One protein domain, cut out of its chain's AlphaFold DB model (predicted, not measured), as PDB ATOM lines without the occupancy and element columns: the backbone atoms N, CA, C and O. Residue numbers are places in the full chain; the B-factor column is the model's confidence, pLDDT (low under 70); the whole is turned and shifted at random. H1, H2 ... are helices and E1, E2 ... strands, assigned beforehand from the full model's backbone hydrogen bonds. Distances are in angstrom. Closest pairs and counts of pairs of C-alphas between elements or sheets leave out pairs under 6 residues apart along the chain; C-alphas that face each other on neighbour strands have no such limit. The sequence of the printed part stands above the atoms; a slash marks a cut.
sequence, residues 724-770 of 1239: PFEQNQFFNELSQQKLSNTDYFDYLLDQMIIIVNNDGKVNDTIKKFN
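Overview. This is residues 724 to 770 of the 1239 residues of an uncharacterized protein of Streblomastix strix (UniProt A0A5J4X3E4). A hairpin of two strands, E1 and E2, lies at one extreme of a long, thin shape; helix H2 is in the middle, and at the opposite extreme the link between the short helix H1 and H2 folds back, where residues 732 to 737 stick out. The printed part has 47 residues with two named helices and two named strands, in the order H1, H2, E1, E2; the sheet, in the order E1 - E2, is antiparallel, and the class is mixed, helices and strands. The whole is only just loose, close to extended, with a radius of gyration of the C-alphas of 14.3 A, and it spans 46 by 23 by 9 A, only just a rod.

Arrangement. E1, residues 752 to 756, and E2, residues 762 to 767, form a hairpin of antiparallel neighbour strands, with 158 degrees between their directions. N 753 and O 766 are 2.7 A apart and N 755 and O 764 are 2.8 A apart, both within hydrogen-bond range. H2, residues 741 to 750, is joined to E1 by a tight link and is apart from E2. H1, residues 727 to 730, is close to H2 but not clearly touching, the closest C-alphas being those of Gln 727 and Tyr 744, 6.4 A apart. H1 is apart from both strands. In H2 every O i to N i+4 pair is within hydrogen-bond range; H1 is too short for such a pair.

Along the chain. E2 is 14.4 A long and ends at C-alpha 767 (27.573, 19.868, 54.013). E1 is 12.5 A long. H2 is 14.4 A long, from C-alpha 741 (26.305, 34.978, 40.548). H1, 5.7 A long, begins at C-alpha 727 (33.440, 30.907, 40.968).

Size, cuts and confidence. The two C-alphas farthest apart, those of Leu 734 and Asn 758, are 46.6 A apart, while those of Pro 724 and Asn 770, first and last printed, are 9.7 A apart. The printed part has no cut and no long link. The mean pLDDT of the printed part is 82.8, and residues 733 to 736 are under 70.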
ATOM      1  N   PRO A 724      34.096  23.412  48.197       92.00
ATOM      2  CA  PRO A 724      33.487  23.650  46.888       92.00
ATOM      3  C   PRO A 724      34.434  24.348  45.898       92.00
ATOM      4  O   PRO A 724      35.450  24.933  46.275       92.00
ATOM      5  N   PHE A 725      34.106  24.294  44.609       93.56
ATOM      6  CA  PHE A 725      34.807  25.054  43.580       93.56
ATOM      7  C   PHE A 725      34.555  26.558  43.745       93.56
ATOM      8  O   PHE A 725      33.438  27.008  44.029       93.56
ATOM      9  N   GLU A 726      35.596  27.353  43.524       91.81
ATOM     10  CA  GLU A 726      35.492  28.808  43.469       91.81
ATOM     11  C   GLU A 726      34.858  29.264  42.144       91.81
ATOM     12  O   GLU A 726      34.992  28.618  41.104       91.81
ATOM     13  N   GLN A 727      34.171  30.413  42.146       90.06
ATOM     14  CA  GLN A 727      33.440  30.907  40.968       90.06
ATOM     15  C   GLN A 727      34.342  31.158  39.742       90.06
ATOM     16  O   GLN A 727      33.918  30.969  38.601       90.06
ATOM     17  N   ASN A 728      35.589  31.583  39.959       87.44
ATOM     18  CA  ASN A 728      36.594  31.796  38.908       87.44
ATOM     19  C   ASN A 728      36.966  30.494  38.167       87.44
ATOM     20  O   ASN A 728      37.299  30.561  36.984       87.44
ATOM     21  N   GLN A 729      36.845  29.327  38.808       87.44
ATOM     22  CA  GLN A 729      37.168  28.016  38.230       87.44
ATOM     23  C   GLN A 729      36.136  27.547  37.193       87.44
ATOM     24  O   GLN A 729      36.392  26.610  36.445       87.44
ATOM     25  N   PHE A 730      34.988  28.225  37.092       87.62
ATOM     26  CA  PHE A 730      33.980  27.995  36.050       87.62
ATOM     27  C   PHE A 730      34.213  28.847  34.790       87.62
ATOM     28  O   PHE A 730      33.345  28.925  33.916       87.62
ATOM     29  N   PHE A 731      35.346  29.550  34.693       80.25
ATOM     30  CA  PHE A 731      35.652  30.372  33.529       80.25
ATOM     31  C   PHE A 731      35.914  29.511  32.288       80.25
ATOM     32  O   PHE A 731      36.769  28.625  32.288       80.25
ATOM     33  N   ASN A 732      35.197  29.812  31.202       72.44
ATOM     34  CA  ASN A 732      35.390  29.161  29.913       72.44
ATOM     35  C   ASN A 732      36.155  30.081  28.952       72.44
ATOM     36  O   ASN A 732      35.634  31.098  28.489       72.44
ATOM     37  N   GLU A 733      37.374  29.683  28.594       61.81
ATOM     38  CA  GLU A 733      38.244  30.452  27.700       61.81
ATOM     39  C   GLU A 733      37.743  30.534  26.245       61.81
ATOM     40  O   GLU A 733      38.070  31.486  25.539       61.81
ATOM     41  N   LEU A 734      36.954  29.566  25.754       54.41
ATOM     42  CA  LEU A 734      36.413  29.599  24.382       54.41
ATOM     43  C   LEU A 734      35.286  30.603  24.240       54.41
ATOM     44  O   LEU A 734      35.254  31.388  23.294       54.41
ATOM     45  N   SER A 735      34.317  30.522  25.146       60.47
ATOM     46  CA  SER A 735      33.146  31.386  25.105       60.47
ATOM     47  C   SER A 735      33.420  32.744  25.746       60.47
ATOM     48  O   SER A 735      32.613  33.655  25.560       60.47
ATOM     49  N   GLN A 736      34.544  32.885  26.466       66.50
ATOM     50  CA  GLN A 736      34.873  34.042  27.303       66.50
ATOM     51  C   GLN A 736      33.744  34.344  28.304       66.50
ATOM     52  O   GLN A 736      33.467  35.495  28.636       66.50
ATOM     53  N   GLN A 737      33.047  33.296  28.758       70.88
ATOM     54  CA  GLN A 737      31.924  33.403  29.685       70.88
ATOM     55  C   GLN A 737      32.369  33.040  31.099       70.88
ATOM     56  O   GLN A 737      33.076  32.056  31.318       70.88
ATOM     57  N   LYS A 738      31.915  33.847  32.061       77.50
ATOM     58  CA  LYS A 738      31.996  33.572  33.497       77.50
ATOM     59  C   LYS A 738      30.641  33.067  33.983       77.50
ATOM     60  O   LYS A 738      29.608  33.493  33.459       77.50
ATOM     61  N   LEU A 739      30.648  32.202  34.990       84.19
ATOM     62  CA  LEU A 739      29.425  31.763  35.656       84.19
ATOM     63  C   LEU A 739      28.746  32.955  36.344       84.19
ATOM     64  O   LEU A 739      29.411  33.745  37.020       84.19
ATOM     65  N   SER A 740      27.432  33.103  36.165       85.25
ATOM     66  CA  SER A 740      26.686  34.188  36.808       85.25
ATOM     67  C   SER A 740      26.631  33.993  38.326       85.25
ATOM     68  O   SER A 740      26.729  32.869  38.815       85.25
ATOM     69  N   ASN A 741      26.440  35.076  39.088       86.00
ATOM     70  CA  ASN A 741      26.305  34.978  40.548       86.00
ATOM     71  C   ASN A 741      25.117  34.095  40.956       86.00
ATOM     72  O   ASN A 741      25.199  33.371  41.942       86.00
ATOM     73  N   THR A 742      24.030  34.134  40.184       84.44
ATOM     74  CA  THR A 742      22.847  33.299  40.416       84.44
ATOM     75  C   THR A 742      23.157  31.823  40.196       84.44
ATOM     76  O   THR A 742      22.843  31.007  41.054       84.44
ATOM     77  N   ASP A 743      23.822  31.480  39.090       85.06
ATOM     78  CA  ASP A 743      24.198  30.093  38.804       85.06
ATOM     79  C   ASP A 743      25.240  29.584  39.820       85.06
ATOM     80  O   ASP A 743      25.169  28.444  40.267       85.06
ATOM     81  N   TYR A 744      26.179  30.431  40.257       88.50
ATOM     82  CA  TYR A 744      27.136  30.056  41.303       88.50
ATOM     83  C   TYR A 744      26.457  29.803  42.654       88.50
ATOM     84  O   TYR A 744      26.794  28.854  43.358       88.50
ATOM     85  N   PHE A 745      25.455  30.611  43.001       87.06
ATOM     86  CA  PHE A 745      24.636  30.367  44.184       87.06
ATOM     87  C   PHE A 745      23.859  29.049  44.074       87.06
ATOM     88  O   PHE A 745      23.762  28.307  45.050       87.06
ATOM     89  N   ASP A 746      23.355  28.714  42.884       84.75
ATOM     90  CA  ASP A 746      22.708  27.425  42.653       84.75
ATOM     91  C   ASP A 746      23.665  26.244  42.829       84.75
ATOM     92  O   ASP A 746      23.284  25.278  43.489       84.75
ATOM     93  N   TYR A 747      24.901  26.366  42.338       89.88
ATOM     94  CA  TYR A 747      25.974  25.402  42.576       89.88
ATOM     95  C   TYR A 747      26.272  25.219  44.076       89.88
ATOM     96  O   TYR A 747      26.335  24.088  44.554       89.88
ATOM     97  N   LEU A 748      26.409  26.307  44.844       88.56
ATOM     98  CA  LEU A 748      26.666  26.226  46.291       88.56
ATOM     99  C   LEU A 748      25.515  25.562  47.048       88.56
ATOM    100  O   LEU A 748      25.743  24.795  47.980       88.56
ATOM    101  N   LEU A 749      24.278  25.820  46.634       85.50
ATOM    102  CA  LEU A 749      23.110  25.176  47.222       85.50
ATOM    103  C   LEU A 749      23.074  23.664  46.964       85.50
ATOM    104  O   LEU A 749      22.556  22.942  47.810       85.50
ATOM    105  N   ASP A 750      23.637  23.169  45.856       86.62
ATOM    106  CA  ASP A 750      23.772  21.722  45.645       86.62
ATOM    107  C   ASP A 750      24.707  21.082  46.680       86.62
ATOM    108  O   ASP A 750      24.510  19.923  47.037       86.62
ATOM    109  N   GLN A 751      25.686  21.834  47.199       87.50
ATOM    110  CA  GLN A 751      26.669  21.366  48.183       87.50
ATOM    111  C   GLN A 751      26.103  21.223  49.605       87.50
ATOM    112  O   GLN A 751      26.820  20.766  50.497       87.50
ATOM    113  N   MET A 752      24.849  21.622  49.849       87.00
ATOM    114  CA  MET A 752      24.274  21.718  51.192       87.00
ATOM    115  C   MET A 752      22.937  20.977  51.314       87.00
ATOM    116  O   MET A 752      22.123  20.932  50.394       87.00
ATOM    117  N   ILE A 753      22.679  20.431  52.499       83.12
ATOM    118  CA  ILE A 753      21.370  19.969  52.961       83.12
ATOM    119  C   ILE A 753      20.816  21.062  53.871       83.12
ATOM    120  O   ILE A 753      21.408  21.369  54.901       83.12
ATOM    121  N   ILE A 754      19.685  21.653  53.494       82.44
ATOM    122  CA  ILE A 754      19.029  22.705  54.277       82.44
ATOM    123  C   ILE A 754      17.976  22.062  55.175       82.44
ATOM    124  O   ILE A 754      17.010  21.477  54.683       82.44
ATOM    125  N   ILE A 755      18.146  22.191  56.487       81.75
ATOM    126  CA  ILE A 755      17.179  21.744  57.486       81.75
ATOM    127  C   ILE A 755      16.242  22.911  57.770       81.75
ATOM    128  O   ILE A 755      16.683  23.984  58.176       81.75
ATOM    129  N   VAL A 756      14.945  22.706  57.564       85.69
ATOM    130  CA  VAL A 756      13.905  23.697  57.866       85.69
ATOM    131  C   VAL A 756      13.040  23.224  59.028       85.69
ATOM    132  O   VAL A 756      12.832  22.025  59.208       85.69
ATOM    133  N   ASN A 757      12.534  24.161  59.825       84.06
ATOM    134  CA  ASN A 757      11.524  23.870  60.836       84.06
ATOM    135  C   ASN A 757      10.129  23.694  60.194       84.06
ATOM    136  O   ASN A 757       9.946  23.924  58.997       84.06
ATOM    137  N   ASN A 758       9.126  23.320  60.996       80.50
ATOM    138  CA  ASN A 758       7.750  23.102  60.522       80.50
ATOM    139  C   ASN A 758       7.101  24.352  59.888       80.50
ATOM    140  O   ASN A 758       6.162  24.213  59.108       80.50
ATOM    141  N   ASP A 759       7.626  25.551  60.165       79.31
ATOM    142  CA  ASP A 759       7.165  26.823  59.591       79.31
ATOM    143  C   ASP A 759       7.899  27.198  58.285       79.31
ATOM    144  O   ASP A 759       7.680  28.276  57.729       79.31
ATOM    145  N   GLY A 760       8.805  26.342  57.795       75.81
ATOM    146  CA  GLY A 760       9.587  26.565  56.576       75.81
ATOM    147  C   GLY A 760      10.783  27.514  56.735       75.81
ATOM    148  O   GLY A 760      11.374  27.913  55.732       75.81
ATOM    149  N   LYS A 761      11.166  27.881  57.967       79.75
ATOM    150  CA  LYS A 761      12.383  28.663  58.244       79.75
ATOM    151  C   LYS A 761      13.601  27.751  58.349       79.75
ATOM    152  O   LYS A 761      13.529  26.694  58.972       79.75
ATOM    153  N   VAL A 762      14.723  28.183  57.773       81.50
ATOM    154  CA  VAL A 762      16.006  27.471  57.858       81.50
ATOM    155  C   VAL A 762      16.462  27.420  59.314       81.50
ATOM    156  O   VAL A 762      16.618  28.458  59.951       81.50
ATOM    157  N   ASN A 763      16.631  26.204  59.819       84.44
ATOM    158  CA  ASN A 763      17.098  25.891  61.163       84.44
ATOM    159  C   ASN A 763      18.601  25.577  61.169       84.44
ATOM    160  O   ASN A 763      19.297  25.990  62.086       84.44
ATOM    161  N   ASP A 764      19.096  24.868  60.146       82.38
ATOM    162  CA  ASP A 764      20.508  24.476  60.028       82.38
ATOM    163  C   ASP A 764      20.883  24.144  58.567       82.38
ATOM    164  O   ASP A 764      20.001  23.925  57.726       82.38
ATOM    165  N   THR A 765      22.178  24.090  58.250       82.56
ATOM    166  CA  THR A 765      22.702  23.637  56.954       82.56
ATOM    167  C   THR A 765      23.874  22.668  57.123       82.56
ATOM    168  O   THR A 765      24.887  22.975  57.739       82.56
ATOM    169  N   ILE A 766      23.760  21.481  56.522       85.00
ATOM    170  CA  ILE A 766      24.783  20.428  56.589       85.00
ATOM    171  C   ILE A 766      25.486  20.319  55.237       85.00
ATOM    172  O   ILE A 766      24.837  20.343  54.193       85.00
ATOM    173  N   LYS A 767      26.811  20.166  55.234       84.81
ATOM    174  CA  LYS A 767      27.573  19.868  54.013       84.81
ATOM    175  C   LYS A 767      27.127  18.517  53.438       84.81
ATOM    176  O   LYS A 767      27.139  17.514  54.142       84.81
ATOM    177  N   LYS A 768      26.733  18.490  52.164       88.38
ATOM    178  CA  LYS A 768      26.191  17.291  51.507       88.38
ATOM    179  C   LYS A 768      27.274  16.321  51.024       88.38
ATOM    180  O   LYS A 768      27.047  15.118  51.036       88.38
ATOM    181  N   PHE A 769      28.420  16.842  50.591       93.25
ATOM    182  CA  PHE A 769      29.495  16.070  49.958       93.25
ATOM    183  C   PHE A 769      30.792  16.207  50.751       93.25
ATOM    184  O   PHE A 769      31.112  17.305  51.215       93.25
ATOM    185  N   ASN A 770      31.559  15.126  50.912       92.00
ATOM    186  CA  ASN A 770      32.802  15.197  51.681       92.00
ATOM    187  C   ASN A 770      33.905  15.874  50.869       92.00
ATOM    188  O   ASN A 770      34.641  16.703  51.408       92.00
TER     189      ASN A 770